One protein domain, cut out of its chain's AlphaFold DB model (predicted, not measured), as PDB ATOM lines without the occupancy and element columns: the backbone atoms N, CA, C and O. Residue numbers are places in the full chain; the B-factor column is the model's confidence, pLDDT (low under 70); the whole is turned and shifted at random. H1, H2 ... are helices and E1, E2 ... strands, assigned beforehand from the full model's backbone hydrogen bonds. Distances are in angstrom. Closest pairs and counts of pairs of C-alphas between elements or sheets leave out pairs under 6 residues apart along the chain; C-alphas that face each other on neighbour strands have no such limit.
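This is residues 65 to 114 and 122 to 181 of the 182 residues of a protein of Didymodactylos carnosus (UniProt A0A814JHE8). Two sheets of four strands lie face to face as a sandwich, E3 E2 E5 E6 on one side and E4 E1 E7 E8 on the other, their strands at 28 degrees. The helix H1 at the end of the printed part leads away from this body, and residues 173 to 181 stick out free. The printed part has 110 residues, with eight named strands and one named helix in the order E1 to E8, then H1; the first sheet is antiparallel, the second mixed, and the class is mostly strand. It is compact, with a radius of gyration of the C-alphas of 15.1 A, and spans 52 by 35 by 19 A, only just elongated.

Look first at E3, residues 91 to 98, E2, residues 74 to 81, E5, residues 125 to 133, and E6, residues 138 to 142, which form a twisted sheet in the order E3 E2 E5 E6. E2 and E3 form a hairpin, with N 78 and O 94 2.8 A apart, within hydrogen-bond range. E2 and E5 are antiparallel at 162 degrees, with N 77 and O 130 at 2.8 A. E5 and E6 form a hairpin, with N 131 and O 139 at 2.8 A. The other sheet runs E4, residues 104 to 107, E1, residues 65 to 68, E7, residues 155 to 160, and E8, residues 163 to 167. E1 and E7 are parallel at 15 degrees, with N 67 and O 157 at 2.8 A. E4 is antiparallel to E1, with N 66 and O 105 at 2.8 A, and E7 and E8 form a hairpin, with N 158 and O 165 at 2.9 A. Between the sheets, the closest C-alphas of E6 and E8 are those of Leu 141 and Ile 164, 6.3 A apart. H1, residues 169 to 180, only grazes the sheet E4 E1 E7 E8, with its residues 169 to 172; 6 of its 8 O i to N i+4 pairs are within hydrogen-bond range.

Find C-alpha 65 at (104.579, 135.766, 30.097), where E1 begins. E5 runs 24.7 A from C-alpha 125 at (99.767, 122.413, 30.333); E2 measures 22.9 A, E3 22.5 A and E7 16.1 A. H1 runs 17.5 A to C-alpha 180 at (95.417, 157.550, 28.471).

The farthest C-alphas, of Glu 86 and Lys 181, are 54.4 A apart. Residues 115 to 121 are not printed; C-alphas 114 and 122 are 8.1 A apart across this cut. The link from E6 to E7, residues 143 to 154, is long. The model's pLDDT is under 70 at residues 83 to 90, 113 to 114, 150 to 152 and 171 to 181.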
ATOM      1  N   THR A  65     103.475 134.875  29.734       94.12
ATOM      2  CA  THR A  65     104.579 135.766  30.097       94.12
ATOM      3  C   THR A  65     104.555 136.036  31.593       94.12
ATOM      4  O   THR A  65     103.532 136.465  32.115       94.12
ATOM      5  N   VAL A  66     105.680 135.851  32.283       95.19
ATOM      6  CA  VAL A  66     105.857 136.346  33.654       95.19
ATOM      7  C   VAL A  66     106.441 137.753  33.595       95.19
ATOM      8  O   VAL A  66     107.433 137.976  32.906       95.19
ATOM      9  N   ARG A  67     105.845 138.699  34.319       94.94
ATOM     10  CA  ARG A  67     106.352 140.064  34.507       94.94
ATOM     11  C   ARG A  67     106.716 140.289  35.965       94.94
ATOM     12  O   ARG A  67     105.895 140.047  36.850       94.94
ATOM     13  N   ASN A  68     107.911 140.807  36.212       95.00
ATOM     14  CA  ASN A  68     108.328 141.223  37.541       95.00
ATOM     15  C   ASN A  68     107.925 142.678  37.802       95.00
ATOM     16  O   ASN A  68     108.483 143.601  37.215       95.00
ATOM     17  N   LEU A  69     106.959 142.877  38.699       93.62
ATOM     18  CA  LEU A  69     106.517 144.199  39.149       93.62
ATOM     19  C   LEU A  69     107.067 144.557  40.537       93.62
ATOM     20  O   LEU A  69     106.684 145.578  41.104       93.62
ATOM     21  N   THR A  70     107.934 143.716  41.102       92.19
ATOM     22  CA  THR A  70     108.563 143.966  42.402       92.19
ATOM     23  C   THR A  70     109.765 144.893  42.261       92.19
ATOM     24  O   THR A  70     110.337 145.062  41.181       92.19
ATOM     25  N   ASN A  71     110.194 145.467  43.385       92.12
ATOM     26  CA  ASN A  71     111.425 146.260  43.460       92.12
ATOM     27  C   ASN A  71     112.699 145.401  43.546       92.12
ATOM     28  O   ASN A  71     113.774 145.942  43.794       92.12
ATOM     29  N   GLN A  72     112.596 144.080  43.398       91.50
ATOM     30  CA  GLN A  72     113.704 143.148  43.589       91.50
ATOM     31  C   GLN A  72     113.843 142.223  42.389       91.50
ATOM     32  O   GLN A  72     112.869 141.945  41.694       91.50
ATOM     33  N   SER A  73     115.053 141.725  42.155       92.94
ATOM     34  CA  SER A  73     115.252 140.660  41.178       92.94
ATOM     35  C   SER A  73     114.692 139.346  41.717       92.94
ATOM     36  O   SER A  73     114.791 139.057  42.916       92.94
ATOM     37  N   VAL A  74     114.089 138.558  40.834       95.19
ATOM     38  CA  VAL A  74     113.474 137.278  41.196       95.19
ATOM     39  C   VAL A  74     113.884 136.189  40.220       95.19
ATOM     40  O   VAL A  74     113.995 136.439  39.026       95.19
ATOM     41  N   HIS A  75     114.057 134.973  40.720       96.62
ATOM     42  CA  HIS A  75     114.215 133.780  39.903       96.62
ATOM     43  C   HIS A  75     112.844 133.138  39.703       96.62
ATOM     44  O   HIS A  75     112.155 132.836  40.679       96.62
ATOM     45  N   CYS A  76     112.421 132.952  38.458       96.25
ATOM     46  CA  CYS A  76     111.130 132.365  38.130       96.25
ATOM     47  C   CYS A  76     111.301 130.990  37.488       96.25
ATOM     48  O   CYS A  76     112.107 130.830  36.578       96.25
ATOM     49  N   THR A  77     110.484 130.034  37.921       96.56
ATOM     50  CA  THR A  77     110.397 128.673  37.397       96.56
ATOM     51  C   THR A  77     108.955 128.388  36.982       96.56
ATOM     52  O   THR A  77     108.030 128.481  37.789       96.56
ATOM     53  N   VAL A  78     108.741 128.022  35.721       94.81
ATOM     54  CA  VAL A  78     107.440 127.636  35.159       94.81
ATOM     55  C   VAL A  78     107.435 126.133  34.925       94.81
ATOM     56  O   VAL A  78     108.277 125.625  34.186       94.81
ATOM     57  N   HIS A  79     106.481 125.423  35.523       92.38
ATOM     58  CA  HIS A  79     106.374 123.970  35.447       92.38
ATOM     59  C   HIS A  79     105.262 123.535  34.490       92.38
ATOM     60  O   HIS A  79     104.084 123.871  34.656       92.38
ATOM     61  N   TYR A  80     105.647 122.720  33.517       89.62
ATOM     62  CA  TYR A  80     104.769 122.049  32.574       89.62
ATOM     63  C   TYR A  80     104.504 120.621  33.029       89.62
ATOM     64  O   TYR A  80     105.426 119.918  33.444       89.62
ATOM     65  N   CYS A  81     103.265 120.167  32.874       85.19
ATOM     66  CA  CYS A  81     102.920 118.761  32.955       85.19
ATOM     67  C   CYS A  81     102.248 118.297  31.665       85.19
ATOM     68  O   CYS A  81     101.451 118.996  31.027       85.19
ATOM     69  N   GLY A  82     102.611 117.087  31.270       74.88
ATOM     70  CA  GLY A  82     101.900 116.355  30.251       74.88
ATOM     71  C   GLY A  82     100.640 115.665  30.786       74.88
ATOM     72  O   GLY A  82     100.642 115.144  31.896       74.88
ATOM     73  N   HIS A  83      99.583 115.605  29.972       63.72
ATOM     74  CA  HIS A  83      98.556 114.571  30.076       63.72
ATOM     75  C   HIS A  83      99.105 113.129  30.043       63.72
ATOM     76  O   HIS A  83     100.020 112.795  29.291       63.72
ATOM     77  N   TYR A  84      98.498 112.283  30.868       52.84
ATOM     78  CA  TYR A  84      98.841 110.885  31.075       52.84
ATOM     79  C   TYR A  84      98.616 110.061  29.804       52.84
ATOM     80  O   TYR A  84      97.491 109.682  29.486       52.84
ATOM     81  N   ILE A  85      99.692 109.751  29.089       48.84
ATOM     82  CA  ILE A  85      99.752 108.505  28.329       48.84
ATOM     83  C   ILE A  85     100.447 107.536  29.290       48.84
ATOM     84  O   ILE A  85     101.625 107.723  29.578       48.84
ATOM     85  N   GLU A  86      99.702 106.576  29.845       46.78
ATOM     86  CA  GLU A  86     100.247 105.479  30.673       46.78
ATOM     87  C   GLU A  86     100.981 105.940  31.957       46.78
ATOM     88  O   GLU A  86     102.172 105.687  32.128       46.78
ATOM     89  N   ASP A  87     100.288 106.645  32.863       48.94
ATOM     90  CA  ASP A  87     100.732 106.952  34.245       48.94
ATOM     91  C   ASP A  87     102.047 107.736  34.425       48.94
ATOM     92  O   ASP A  87     102.429 108.078  35.546       48.94
ATOM     93  N   THR A  88     102.713 108.127  33.340       52.69
ATOM     94  CA  THR A  88     103.983 108.848  33.418       52.69
ATOM     95  C   THR A  88     103.733 110.348  33.290       52.69
ATOM     96  O   THR A  88     103.534 110.875  32.194       52.69
ATOM     97  N   GLN A  89     103.752 111.068  34.417       61.66
ATOM     98  CA  GLN A  89     103.776 112.531  34.398       61.66
ATOM     99  C   GLN A  89     105.096 113.002  33.789       61.66
ATOM    100  O   GLN A  89     106.159 112.911  34.402       61.66
ATOM    101  N   HIS A  90     105.034 113.536  32.575       66.00
ATOM    102  CA  HIS A  90     106.184 114.203  31.995       66.00
ATOM    103  C   HIS A  90     106.248 115.641  32.518       66.00
ATOM    104  O   HIS A  90     105.426 116.481  32.136       66.00
ATOM    105  N   LEU A  91     107.209 115.895  33.407       79.38
ATOM    106  CA  LEU A  91     107.474 117.203  33.995       79.38
ATOM    107  C   LEU A  91     108.607 117.894  33.241       79.38
ATOM    108  O   LEU A  91     109.643 117.295  32.962       79.38
ATOM    109  N   GLU A  92     108.410 119.164  32.917       87.00
ATOM    110  CA  GLU A  92     109.436 119.999  32.297       87.00
ATOM    111  C   GLU A  92     109.371 121.405  32.887       87.00
ATOM    112  O   GLU A  92     108.282 121.892  33.192       87.00
ATOM    113  N   THR A  93     110.516 122.074  33.026       91.12
ATOM    114  CA  THR A  93     110.581 123.443  33.545       91.12
ATOM    115  C   THR A  93     111.139 124.429  32.524       91.12
ATOM    116  O   THR A  93     111.809 124.065  31.555       91.12
ATOM    117  N   VAL A  94     110.783 125.698  32.699       92.88
ATOM    118  CA  VAL A  94     111.442 126.853  32.081       92.88
ATOM    119  C   VAL A  94     111.806 127.796  33.210       92.88
ATOM    120  O   VAL A  94     110.950 128.111  34.032       92.88
ATOM    121  N   GLU A  95     113.057 128.232  33.251       95.19
ATOM    122  CA  GLU A  95     113.591 129.058  34.330       95.19
ATOM    123  C   GLU A  95     114.195 130.342  33.769       95.19
ATOM    124  O   GLU A  95     114.678 130.367  32.635       95.19
ATOM    125  N   GLY A  96     114.151 131.414  34.555       93.81
ATOM    126  CA  GLY A  96     114.766 132.679  34.181       93.81
ATOM    127  C   GLY A  96     114.806 133.679  35.325       93.81
ATOM    128  O   GLY A  96     113.866 133.783  36.117       93.81
ATOM    129  N   ASP A  97     115.896 134.440  35.376       95.31
ATOM    130  CA  ASP A  97     116.050 135.564  36.290       95.31
ATOM    131  C   ASP A  97     115.393 136.816  35.704       95.31
ATOM    132  O   ASP A  97     115.591 137.177  34.542       95.31
ATOM    133  N   LEU A  98     114.581 137.480  36.519       94.31
ATOM    134  CA  LEU A  98     113.826 138.669  36.161       94.31
ATOM    135  C   LEU A  98     114.335 139.860  36.963       94.31
ATOM    136  O   LEU A  98     114.187 139.900  38.186       94.31
ATOM    137  N   GLU A  99     114.857 140.869  36.273       92.94
ATOM    138  CA  GLU A  99     115.258 142.134  36.890       92.94
ATOM    139  C   GLU A  99     114.075 142.873  37.538       92.94
ATOM    140  O   GLU A  99     112.919 142.739  37.118       92.94
ATOM    141  N   ALA A 100     114.367 143.670  38.569       89.50
ATOM    142  CA  ALA A 100     113.381 144.478  39.285       89.50
ATOM    143  C   ALA A 100     112.607 145.418  38.344       89.50
ATOM    144  O   ALA A 100     113.201 146.109  37.520       89.50
ATOM    145  N   LYS A 101     111.280 145.488  38.504       87.00
ATOM    146  CA  LYS A 101     110.322 146.338  37.761       87.00
ATOM    147  C   LYS A 101     110.226 146.159  36.239       87.00
ATOM    148  O   LYS A 101     109.250 146.636  35.659       87.00
ATOM    149  N   VAL A 102     111.206 145.543  35.580       87.19
ATOM    150  CA  VAL A 102     111.270 145.462  34.107       87.19
ATOM    151  C   VAL A 102     111.445 144.043  33.574       87.19
ATOM    152  O   VAL A 102     111.202 143.814  32.390       87.19
ATOM    153  N   GLY A 103     111.813 143.084  34.429       89.81
ATOM    154  CA  GLY A 103     112.069 141.706  34.025       89.81
ATOM    155  C   GLY A 103     110.834 141.026  33.439       89.81
ATOM    156  O   GLY A 103     109.743 141.069  34.021       89.81
ATOM    157  N   LYS A 104     111.015 140.364  32.291       93.19
ATOM    158  CA  LYS A 104     109.988 139.542  31.646       93.19
ATOM    159  C   LYS A 104     110.550 138.192  31.217       93.19
ATOM    160  O   LYS A 104     111.637 138.132  30.653       93.19
ATOM    161  N   LEU A 105     109.774 137.133  31.429       93.81
ATOM    162  CA  LEU A 105     110.070 135.786  30.946       93.81
ATOM    163  C   LEU A 105     108.914 135.321  30.072       93.81
ATOM    164  O   LEU A 105     107.798 135.138  30.556       93.81
ATOM    165  N   HIS A 106     109.194 135.119  28.790       93.50
ATOM    166  CA  HIS A 106     108.250 134.520  27.858       93.50
ATOM    167  C   HIS A 106     108.418 133.007  27.860       93.50
ATOM    168  O   HIS A 106     109.535 132.496  27.769       93.50
ATOM    169  N   PHE A 107     107.307 132.286  27.927       91.06
ATOM    170  CA  PHE A 107     107.303 130.837  27.836       91.06
ATOM    171  C   PHE A 107     106.239 130.389  26.835       91.06
ATOM    172  O   PHE A 107     105.072 130.782  26.883       91.06
ATOM    173  N   TYR A 108     106.688 129.587  25.879       88.38
ATOM    174  CA  TYR A 108     105.901 129.194  24.721       88.38
ATOM    175  C   TYR A 108     105.198 127.863  24.944       88.38
ATOM    176  O   TYR A 108     105.611 127.042  25.762       88.38
ATOM    177  N   GLU A 109     104.157 127.645  24.150       85.75
ATOM    178  CA  GLU A 109     103.447 126.377  24.104       85.75
ATOM    179  C   GLU A 109     104.407 125.223  23.787       85.75
ATOM    180  O   GLU A 109     105.157 125.269  22.811       85.75
ATOM    181  N   LYS A 110     104.362 124.165  24.606       82.94
ATOM    182  CA  LYS A 110     105.152 122.948  24.398       82.94
ATOM    183  C   LYS A 110     104.259 121.799  23.948       82.94
ATOM    184  O   LYS A 110     103.260 121.481  24.596       82.94
ATOM    185  N   LYS A 111     104.657 121.136  22.864       77.50
ATOM    186  CA  LYS A 111     104.027 119.897  22.400       77.50
ATOM    187  C   LYS A 111     104.618 118.686  23.111       77.50
ATOM    188  O   LYS A 111     105.765 118.696  23.565       77.50
ATOM    189  N   PHE A 112     103.844 117.617  23.180       72.06
ATOM    190  CA  PHE A 112     104.394 116.301  23.457       72.06
ATOM    191  C   PHE A 112     105.210 115.794  22.272       72.06
ATOM    192  O   PHE A 112     104.809 115.952  21.122       72.06
ATOM    193  N   ARG A 113     106.343 115.136  22.541       62.19
ATOM    194  CA  ARG A 113     106.970 114.297  21.516       62.19
ATOM    195  C   ARG A 113     106.110 113.048  21.359       62.19
ATOM    196  O   ARG A 113     106.000 112.255  22.291       62.19
ATOM    197  N   HIS A 114     105.467 112.929  20.207       54.97
ATOM    198  CA  HIS A 114     104.588 111.818  19.879       54.97
ATOM    199  C   HIS A 114     105.329 110.476  19.854       54.97
ATOM    200  O   HIS A 114     106.411 110.372  19.277       54.97
ATOM    201  N   ASN A 122      99.026 116.629  21.291       70.69
ATOM    202  CA  ASN A 122      98.885 116.839  22.722       70.69
ATOM    203  C   ASN A 122      99.798 118.000  23.130       70.69
ATOM    204  O   ASN A 122     100.984 118.051  22.786       70.69
ATOM    205  N   ARG A 123      99.248 118.932  23.909       79.06
ATOM    206  CA  ARG A 123      99.969 120.089  24.453       79.06
ATOM    207  C   ARG A 123     100.259 119.850  25.925       79.06
ATOM    208  O   ARG A 123      99.397 119.364  26.656       79.06
ATOM    209  N   LYS A 124     101.453 120.222  26.379       84.06
ATOM    210  CA  LYS A 124     101.738 120.300  27.813       84.06
ATOM    211  C   LYS A 124     100.958 121.480  28.391       84.06
ATOM    212  O   LYS A 124     100.835 122.520  27.740       84.06
ATOM    213  N   ARG A 125     100.410 121.321  29.591       86.69
ATOM    214  CA  ARG A 125      99.767 122.413  30.333       86.69
ATOM    215  C   ARG A 125     100.699 122.915  31.421       86.69
ATOM    216  O   ARG A 125     101.527 122.160  31.927       86.69
ATOM    217  N   ILE A 126     100.559 124.176  31.781       89.31
ATOM    218  CA  ILE A 126     101.260 124.763  32.918       89.31
ATOM    219  C   ILE A 126     100.432 124.475  34.158       89.31
ATOM    220  O   ILE A 126      99.244 124.786  34.176       89.31
ATOM    221  N   TYR A 127     101.059 123.892  35.177       89.81
ATOM    222  CA  TYR A 127     100.366 123.532  36.418       89.81
ATOM    223  C   TYR A 127     100.904 124.269  37.646       89.81
ATOM    224  O   TYR A 127     100.213 124.341  38.659       89.81
ATOM    225  N   LYS A 128     102.128 124.813  37.572       92.88
ATOM    226  CA  LYS A 128     102.746 125.559  38.669       92.88
ATOM    227  C   LYS A 128     103.707 126.629  38.164       92.88
ATOM    228  O   LYS A 128     104.467 126.393  37.228       92.88
ATOM    229  N   LEU A 129     103.708 127.781  38.824       94.81
ATOM    230  CA  LEU A 129     104.765 128.783  38.760       94.81
ATOM    231  C   LEU A 129     105.369 128.939  40.154       94.81
ATOM    232  O   LEU A 129     104.639 129.117  41.126       94.81
ATOM    233  N   THR A 130     106.692 128.926  40.240       96.50
ATOM    234  CA  THR A 130     107.443 129.200  41.465       96.50
ATOM    235  C   THR A 130     108.311 130.431  41.233       96.50
ATOM    236  O   THR A 130     108.932 130.586  40.185       96.50
ATOM    237  N   VAL A 131     108.338 131.340  42.201       96.44
ATOM    238  CA  VAL A 131     109.165 132.545  42.166       96.44
ATOM    239  C   VAL A 131     109.955 132.630  43.455       96.44
ATOM    240  O   VAL A 131     109.377 132.682  44.539       96.44
ATOM    241  N   LYS A 132     111.277 132.687  43.335       96.12
ATOM    242  CA  LYS A 132     112.201 132.850  44.448       96.12
ATOM    243  C   LYS A 132     112.806 134.245  44.410       96.12
ATOM    244  O   LYS A 132     113.433 134.641  43.433       96.12
ATOM    245  N   ARG A 133     112.603 135.002  45.479       92.00
ATOM    246  CA  ARG A 133     113.167 136.341  45.656       92.00
ATOM    247  C   ARG A 133     114.568 136.257  46.259       92.00
ATOM    248  O   ARG A 133     114.926 135.271  46.906       92.00
ATOM    249  N   SER A 134     115.355 137.314  46.075       86.94
ATOM    250  CA  SER A 134     116.711 137.417  46.633       86.94
ATOM    251  C   SER A 134     116.748 137.428  48.167       86.94
ATOM    252  O   SER A 134     117.760 137.064  48.752       86.94
ATOM    253  N   ASP A 135     115.653 137.823  48.823       86.25
ATOM    254  CA  ASP A 135     115.498 137.789  50.284       86.25
ATOM    255  C   ASP A 135     115.153 136.390  50.836       86.25
ATOM    256  O   ASP A 135     114.946 136.229  52.037       86.25
ATOM    257  N   GLY A 136     115.099 135.372  49.971       86.94
ATOM    258  CA  GLY A 136     114.811 133.985  50.332       86.94
ATOM    259  C   GLY A 136     113.324 133.627  50.329       86.94
ATOM    260  O   GLY A 136     112.992 132.445  50.448       86.94
ATOM    261  N   ILE A 137     112.422 134.596  50.138       91.38
ATOM    262  CA  ILE A 137     110.983 134.329  50.059       91.38
ATOM    263  C   ILE A 137     110.672 133.567  48.768       91.38
ATOM    264  O   ILE A 137     111.076 133.966  47.673       91.38
ATOM    265  N   THR A 138     109.910 132.481  48.897       95.19
ATOM    266  CA  THR A 138     109.409 131.694  47.764       95.19
ATOM    267  C   THR A 138     107.895 131.830  47.677       95.19
ATOM    268  O   THR A 138     107.190 131.656  48.669       95.19
ATOM    269  N   MET A 139     107.399 132.159  46.488       95.00
ATOM    270  CA  MET A 139     105.980 132.253  46.166       95.00
ATOM    271  C   MET A 139     105.635 131.193  45.130       95.00
ATOM    272  O   MET A 139     106.394 130.984  44.187       95.00
ATOM    273  N   GLU A 140     104.478 130.562  45.280       95.19
ATOM    274  CA  GLU A 140     103.978 129.585  44.319       95.19
ATOM    275  C   GLU A 140     102.565 129.948  43.868       95.19
ATOM    276  O   GLU A 140     101.754 130.444  44.651       95.19
ATOM    277  N   LEU A 141     102.279 129.692  42.597       93.75
ATOM    278  CA  LEU A 141     100.952 129.783  42.005       93.75
ATOM    279  C   LEU A 141     100.659 128.468  41.292       93.75
ATOM    280  O   LEU A 141     101.381 128.092  40.371       93.75
ATOM    281  N   ASN A 142      99.605 127.782  41.718       91.38
ATOM    282  CA  ASN A 142      99.220 126.473  41.204       91.38
ATOM    283  C   ASN A 142      97.934 126.574  40.375       91.38
ATOM    284  O   ASN A 142      97.098 127.443  40.621       91.38
ATOM    285  N   GLU A 143      97.771 125.672  39.412       85.06
ATOM    286  CA  GLU A 143      96.493 125.426  38.741       85.06
ATOM    287  C   GLU A 143      95.447 124.919  39.769       85.06
ATOM    288  O   GLU A 143      95.811 124.137  40.652       85.06
ATOM    289  N   PRO A 144      94.155 125.297  39.674       84.75
ATOM    290  CA  PRO A 144      93.542 126.157  38.662       84.75
ATOM    291  C   PRO A 144      93.898 127.631  38.855       84.75
ATOM    292  O   PRO A 144      93.788 128.177  39.949       84.75
ATOM    293  N   PHE A 145      94.292 128.284  37.765       86.06
ATOM    294  CA  PHE A 145      94.536 129.721  37.778       86.06
ATOM    295  C   PHE A 145      93.208 130.484  37.743       86.06
ATOM    296  O   PHE A 145      92.237 130.046  37.118       86.06
ATOM    297  N   GLU A 146      93.163 131.629  38.417       80.56
ATOM    298  CA  GLU A 146      91.970 132.472  38.447       80.56
ATOM    299  C   GLU A 146      91.714 133.091  37.065       80.56
ATOM    300  O   GLU A 146      92.651 133.442  36.342       80.56
ATOM    301  N   ASN A 147      90.431 133.240  36.719       72.50
ATOM    302  CA  ASN A 147      89.939 133.954  35.534       72.50
ATOM    303  C   ASN A 147      90.362 133.395  34.167       72.50
ATOM    304  O   ASN A 147      90.270 134.100  33.165       72.50
ATOM    305  N   ILE A 148      90.746 132.117  34.070       78.38
ATOM    306  CA  ILE A 148      91.008 131.489  32.768       78.38
ATOM    307  C   ILE A 148      89.688 131.290  32.019       78.38
ATOM    308  O   ILE A 148      89.031 130.256  32.117       78.38
ATOM    309  N   ASP A 149      89.275 132.292  31.251       72.31
ATOM    310  CA  ASP A 149      88.041 132.275  30.473       72.31
ATOM    311  C   ASP A 149      88.258 131.750  29.039       72.31
ATOM    312  O   ASP A 149      87.340 131.160  28.458       72.31
ATOM    313  N   ARG A 150      89.484 131.882  28.508       68.00
ATOM    314  CA  ARG A 150      89.865 131.556  27.127       68.00
ATOM    315  C   ARG A 150      91.135 130.693  27.058       68.00
ATOM    316  O   ARG A 150      92.240 131.203  27.232       68.00
ATOM    317  N   PRO A 151      91.019 129.408  26.691       62.53
ATOM    318  CA  PRO A 151      92.148 128.468  26.695       62.53
ATOM    319  C   PRO A 151      93.193 128.702  25.585       62.53
ATOM    320  O   PRO A 151      94.256 128.090  25.606       62.53
ATOM    321  N   LYS A 152      92.913 129.564  24.594       66.81
ATOM    322  CA  LYS A 152      93.836 129.883  23.483       66.81
ATOM    323  C   LYS A 152      94.584 131.211  23.656       66.81
ATOM    324  O   LYS A 152      95.377 131.567  22.790       66.81
ATOM    325  N   ALA A 153      94.304 131.961  24.722       74.50
ATOM    326  CA  ALA A 153      94.994 133.215  24.995       74.50
ATOM    327  C   ALA A 153      96.373 132.954  25.626       74.50
ATOM    328  O   ALA A 153      96.544 132.009  26.397       74.50
ATOM    329  N   VAL A 154      97.343 133.811  25.306       86.00
ATOM    330  CA  VAL A 154      98.643 133.857  25.989       86.00
ATOM    331  C   VAL A 154      98.438 134.596  27.309       86.00
ATOM    332  O   VAL A 154      98.112 135.780  27.293       86.00
ATOM    333  N   TRP A 155      98.598 133.914  28.441       89.31
ATOM    334  CA  TRP A 155      98.323 134.506  29.756       89.31
ATOM    335  C   TRP A 155      99.478 135.353  30.286       89.31
ATOM    336  O   TRP A 155     100.646 135.033  30.061       89.31
ATOM    337  N   GLU A 156      99.170 136.410  31.038       92.00
ATOM    338  CA  GLU A 156     100.180 137.158  31.785       92.00
ATOM    339  C   GLU A 156     100.176 136.768  33.265       92.00
ATOM    340  O   GLU A 156      99.128 136.587  33.879       92.00
ATOM    341  N   PHE A 157     101.367 136.666  33.852       93.19
ATOM    342  CA  PHE A 157     101.560 136.405  35.271       93.19
ATOM    343  C   PHE A 157     102.353 137.542  35.891       93.19
ATOM    344  O   PHE A 157     103.501 137.785  35.521       93.19
ATOM    345  N   TRP A 158     101.756 138.267  36.827       94.31
ATOM    346  CA  TRP A 158     102.405 139.403  37.471       94.31
ATOM    347  C   TRP A 158     102.950 139.005  38.833       94.31
ATOM    348  O   TRP A 158     102.194 138.644  39.735       94.31
ATOM    349  N   VAL A 159     104.262 139.130  38.999       94.50
ATOM    350  CA  VAL A 159     104.934 138.957  40.284       94.50
ATOM    351  C   VAL A 159     104.886 140.282  41.034       94.50
ATOM    352  O   VAL A 159     105.479 141.270  40.605       94.50
ATOM    353  N   LYS A 160     104.172 140.300  42.159       92.88
ATOM    354  CA  LYS A 160     104.134 141.405  43.125       92.88
ATOM    355  C   LYS A 160     104.828 140.973  44.416       92.88
ATOM    356  O   LYS A 160     105.054 139.787  44.632       92.88
ATOM    357  N   ASP A 161     105.119 141.927  45.301       87.56
ATOM    358  CA  ASP A 161     105.969 141.691  46.481       87.56
ATOM    359  C   ASP A 161     105.507 140.519  47.367       87.56
ATOM    360  O   ASP A 161     106.325 139.889  48.032       87.56
ATOM    361  N   LYS A 162     104.203 140.220  47.385       88.31
ATOM    362  CA  LYS A 162     103.610 139.194  48.258       88.31
ATOM    363  C   LYS A 162     102.854 138.083  47.528       88.31
ATOM    364  O   LYS A 162     102.355 137.182  48.193       88.31
ATOM    365  N   LYS A 163     102.677 138.174  46.205       92.56
ATOM    366  CA  LYS A 163     101.876 137.201  45.445       92.56
ATOM    367  C   LYS A 163     102.158 137.236  43.949       92.56
ATOM    368  O   LYS A 163     102.602 138.251  43.415       92.56
ATOM    369  N   ILE A 164     101.796 136.147  43.282       93.31
ATOM    370  CA  ILE A 164     101.733 136.031  41.825       93.31
ATOM    371  C   ILE A 164     100.255 136.127  41.421       93.31
ATOM    372  O   ILE A 164      99.398 135.568  42.101       93.31
ATOM    373  N   LEU A 165      99.948 136.859  40.352       91.56
ATOM    374  CA  LEU A 165      98.590 137.019  39.816       91.56
ATOM    375  C   LEU A 165      98.522 136.503  38.382       91.56
ATOM    376  O   LEU A 165      99.429 136.812  37.618       91.56
ATOM    377  N   SER A 166      97.456 135.794  38.010       90.19
ATOM    378  CA  SER A 166      97.104 135.516  36.610       90.19
ATOM    379  C   SER A 166      96.231 136.649  36.061       90.19
ATOM    380  O   SER A 166      95.220 136.990  36.667       90.19
ATOM    381  N   ILE A 167      96.634 137.257  34.944       88.12
ATOM    382  CA  ILE A 167      96.009 138.455  34.355       88.12
ATOM    383  C   ILE A 167      95.616 138.203  32.903       88.12
ATOM    384  O   ILE A 167      96.454 137.761  32.106       88.12
ATOM    385  N   ASP A 168      94.346 138.476  32.565       83.00
ATOM    386  CA  ASP A 168      93.878 138.318  31.188       83.00
ATOM    387  C   ASP A 168      94.587 139.405  30.371       83.00
ATOM    388  O   ASP A 168      94.496 140.583  30.728       83.00
ATOM    389  N   PRO A 169      95.284 139.067  29.274       75.00
ATOM    390  CA  PRO A 169      95.941 140.067  28.435       75.00
ATOM    391  C   PRO A 169      95.015 141.197  27.932       75.00
ATOM    392  O   PRO A 169      95.528 142.251  27.565       75.00
ATOM    393  N   ARG A 170      93.682 141.018  27.909       70.12
ATOM    394  CA  ARG A 170      92.717 142.098  27.607       70.12
ATOM    395  C   ARG A 170      92.550 143.096  28.750       70.12
ATOM    396  O   ARG A 170      92.506 144.289  28.484       70.12
ATOM    397  N   GLU A 171      92.505 142.637  30.000       64.62
ATOM    398  CA  GLU A 171      92.342 143.538  31.151       64.62
ATOM    399  C   GLU A 171      93.517 144.528  31.241       64.62
ATOM    400  O   GLU A 171      93.325 145.696  31.569       64.62
ATOM    401  N   ASP A 172      94.734 144.101  30.868       59.72
ATOM    402  CA  ASP A 172      95.906 144.991  30.766       59.72
ATOM    403  C   ASP A 172      95.765 146.041  29.646       59.72
ATOM    404  O   ASP A 172      96.342 147.123  29.757       59.72
ATOM    405  N   GLN A 173      95.023 145.756  28.567       60.09
ATOM    406  CA  GLN A 173      94.748 146.736  27.507       60.09
ATOM    407  C   GLN A 173      93.716 147.768  27.962       60.09
ATOM    408  O   GLN A 173      93.984 148.964  27.853       60.09
ATOM    409  N   ASP A 174      92.614 147.326  28.563       58.34
ATOM    410  CA  ASP A 174      91.553 148.219  29.042       58.34
ATOM    411  C   ASP A 174      92.084 149.187  30.123       58.34
ATOM    412  O   ASP A 174      91.847 150.395  30.067       58.34
ATOM    413  N   LEU A 175      92.933 148.697  31.040       56.25
ATOM    414  CA  LEU A 175      93.625 149.514  32.053       56.25
ATOM    415  C   LEU A 175      94.598 150.549  31.460       56.25
ATOM    416  O   LEU A 175      94.858 151.589  32.076       56.25
ATOM    417  N   LYS A 176      95.197 150.263  30.299       58.00
ATOM    418  CA  LYS A 176      96.105 151.193  29.607       58.00
ATOM    419  C   LYS A 176      95.341 152.265  28.848       58.00
ATOM    420  O   LYS A 176      95.779 153.413  28.844       58.00
ATOM    421  N   GLU A 177      94.219 151.902  28.237       57.38
ATOM    422  CA  GLU A 177      93.364 152.840  27.514       57.38
ATOM    423  C   GLU A 177      92.650 153.814  28.459       57.38
ATOM    424  O   GLU A 177      92.536 154.999  28.145       57.38
ATOM    425  N   GLU A 178      92.240 153.361  29.648       51.59
ATOM    426  CA  GLU A 178      91.622 154.224  30.662       51.59
ATOM    427  C   GLU A 178      92.611 155.272  31.206       51.59
ATOM    428  O   GLU A 178      92.274 156.448  31.328       51.59
ATOM    429  N   LYS A 179      93.877 154.889  31.427       54.09
ATOM    430  CA  LYS A 179      94.939 155.813  31.873       54.09
ATOM    431  C   LYS A 179      95.407 156.813  30.818       54.09
ATOM    432  O   LYS A 179      96.078 157.772  31.177       54.09
ATOM    433  N   GLN A 180      95.114 156.588  29.539       54.94
ATOM    434  CA  GLN A 180      95.417 157.550  28.471       54.94
ATOM    435  C   GLN A 180      94.291 158.568  28.249       54.94
ATOM    436  O   GLN A 180      94.498 159.555  27.548       54.94
ATOM    437  N   LYS A 181      93.106 158.331  28.826       53.12
ATOM    438  CA  LYS A 181      91.940 159.220  28.724       53.12
ATOM    439  C   LYS A 181      91.728 160.109  29.959       53.12
ATOM    440  O   LYS A 181      90.827 160.944  29.920       53.12
TER     441      LYS A 181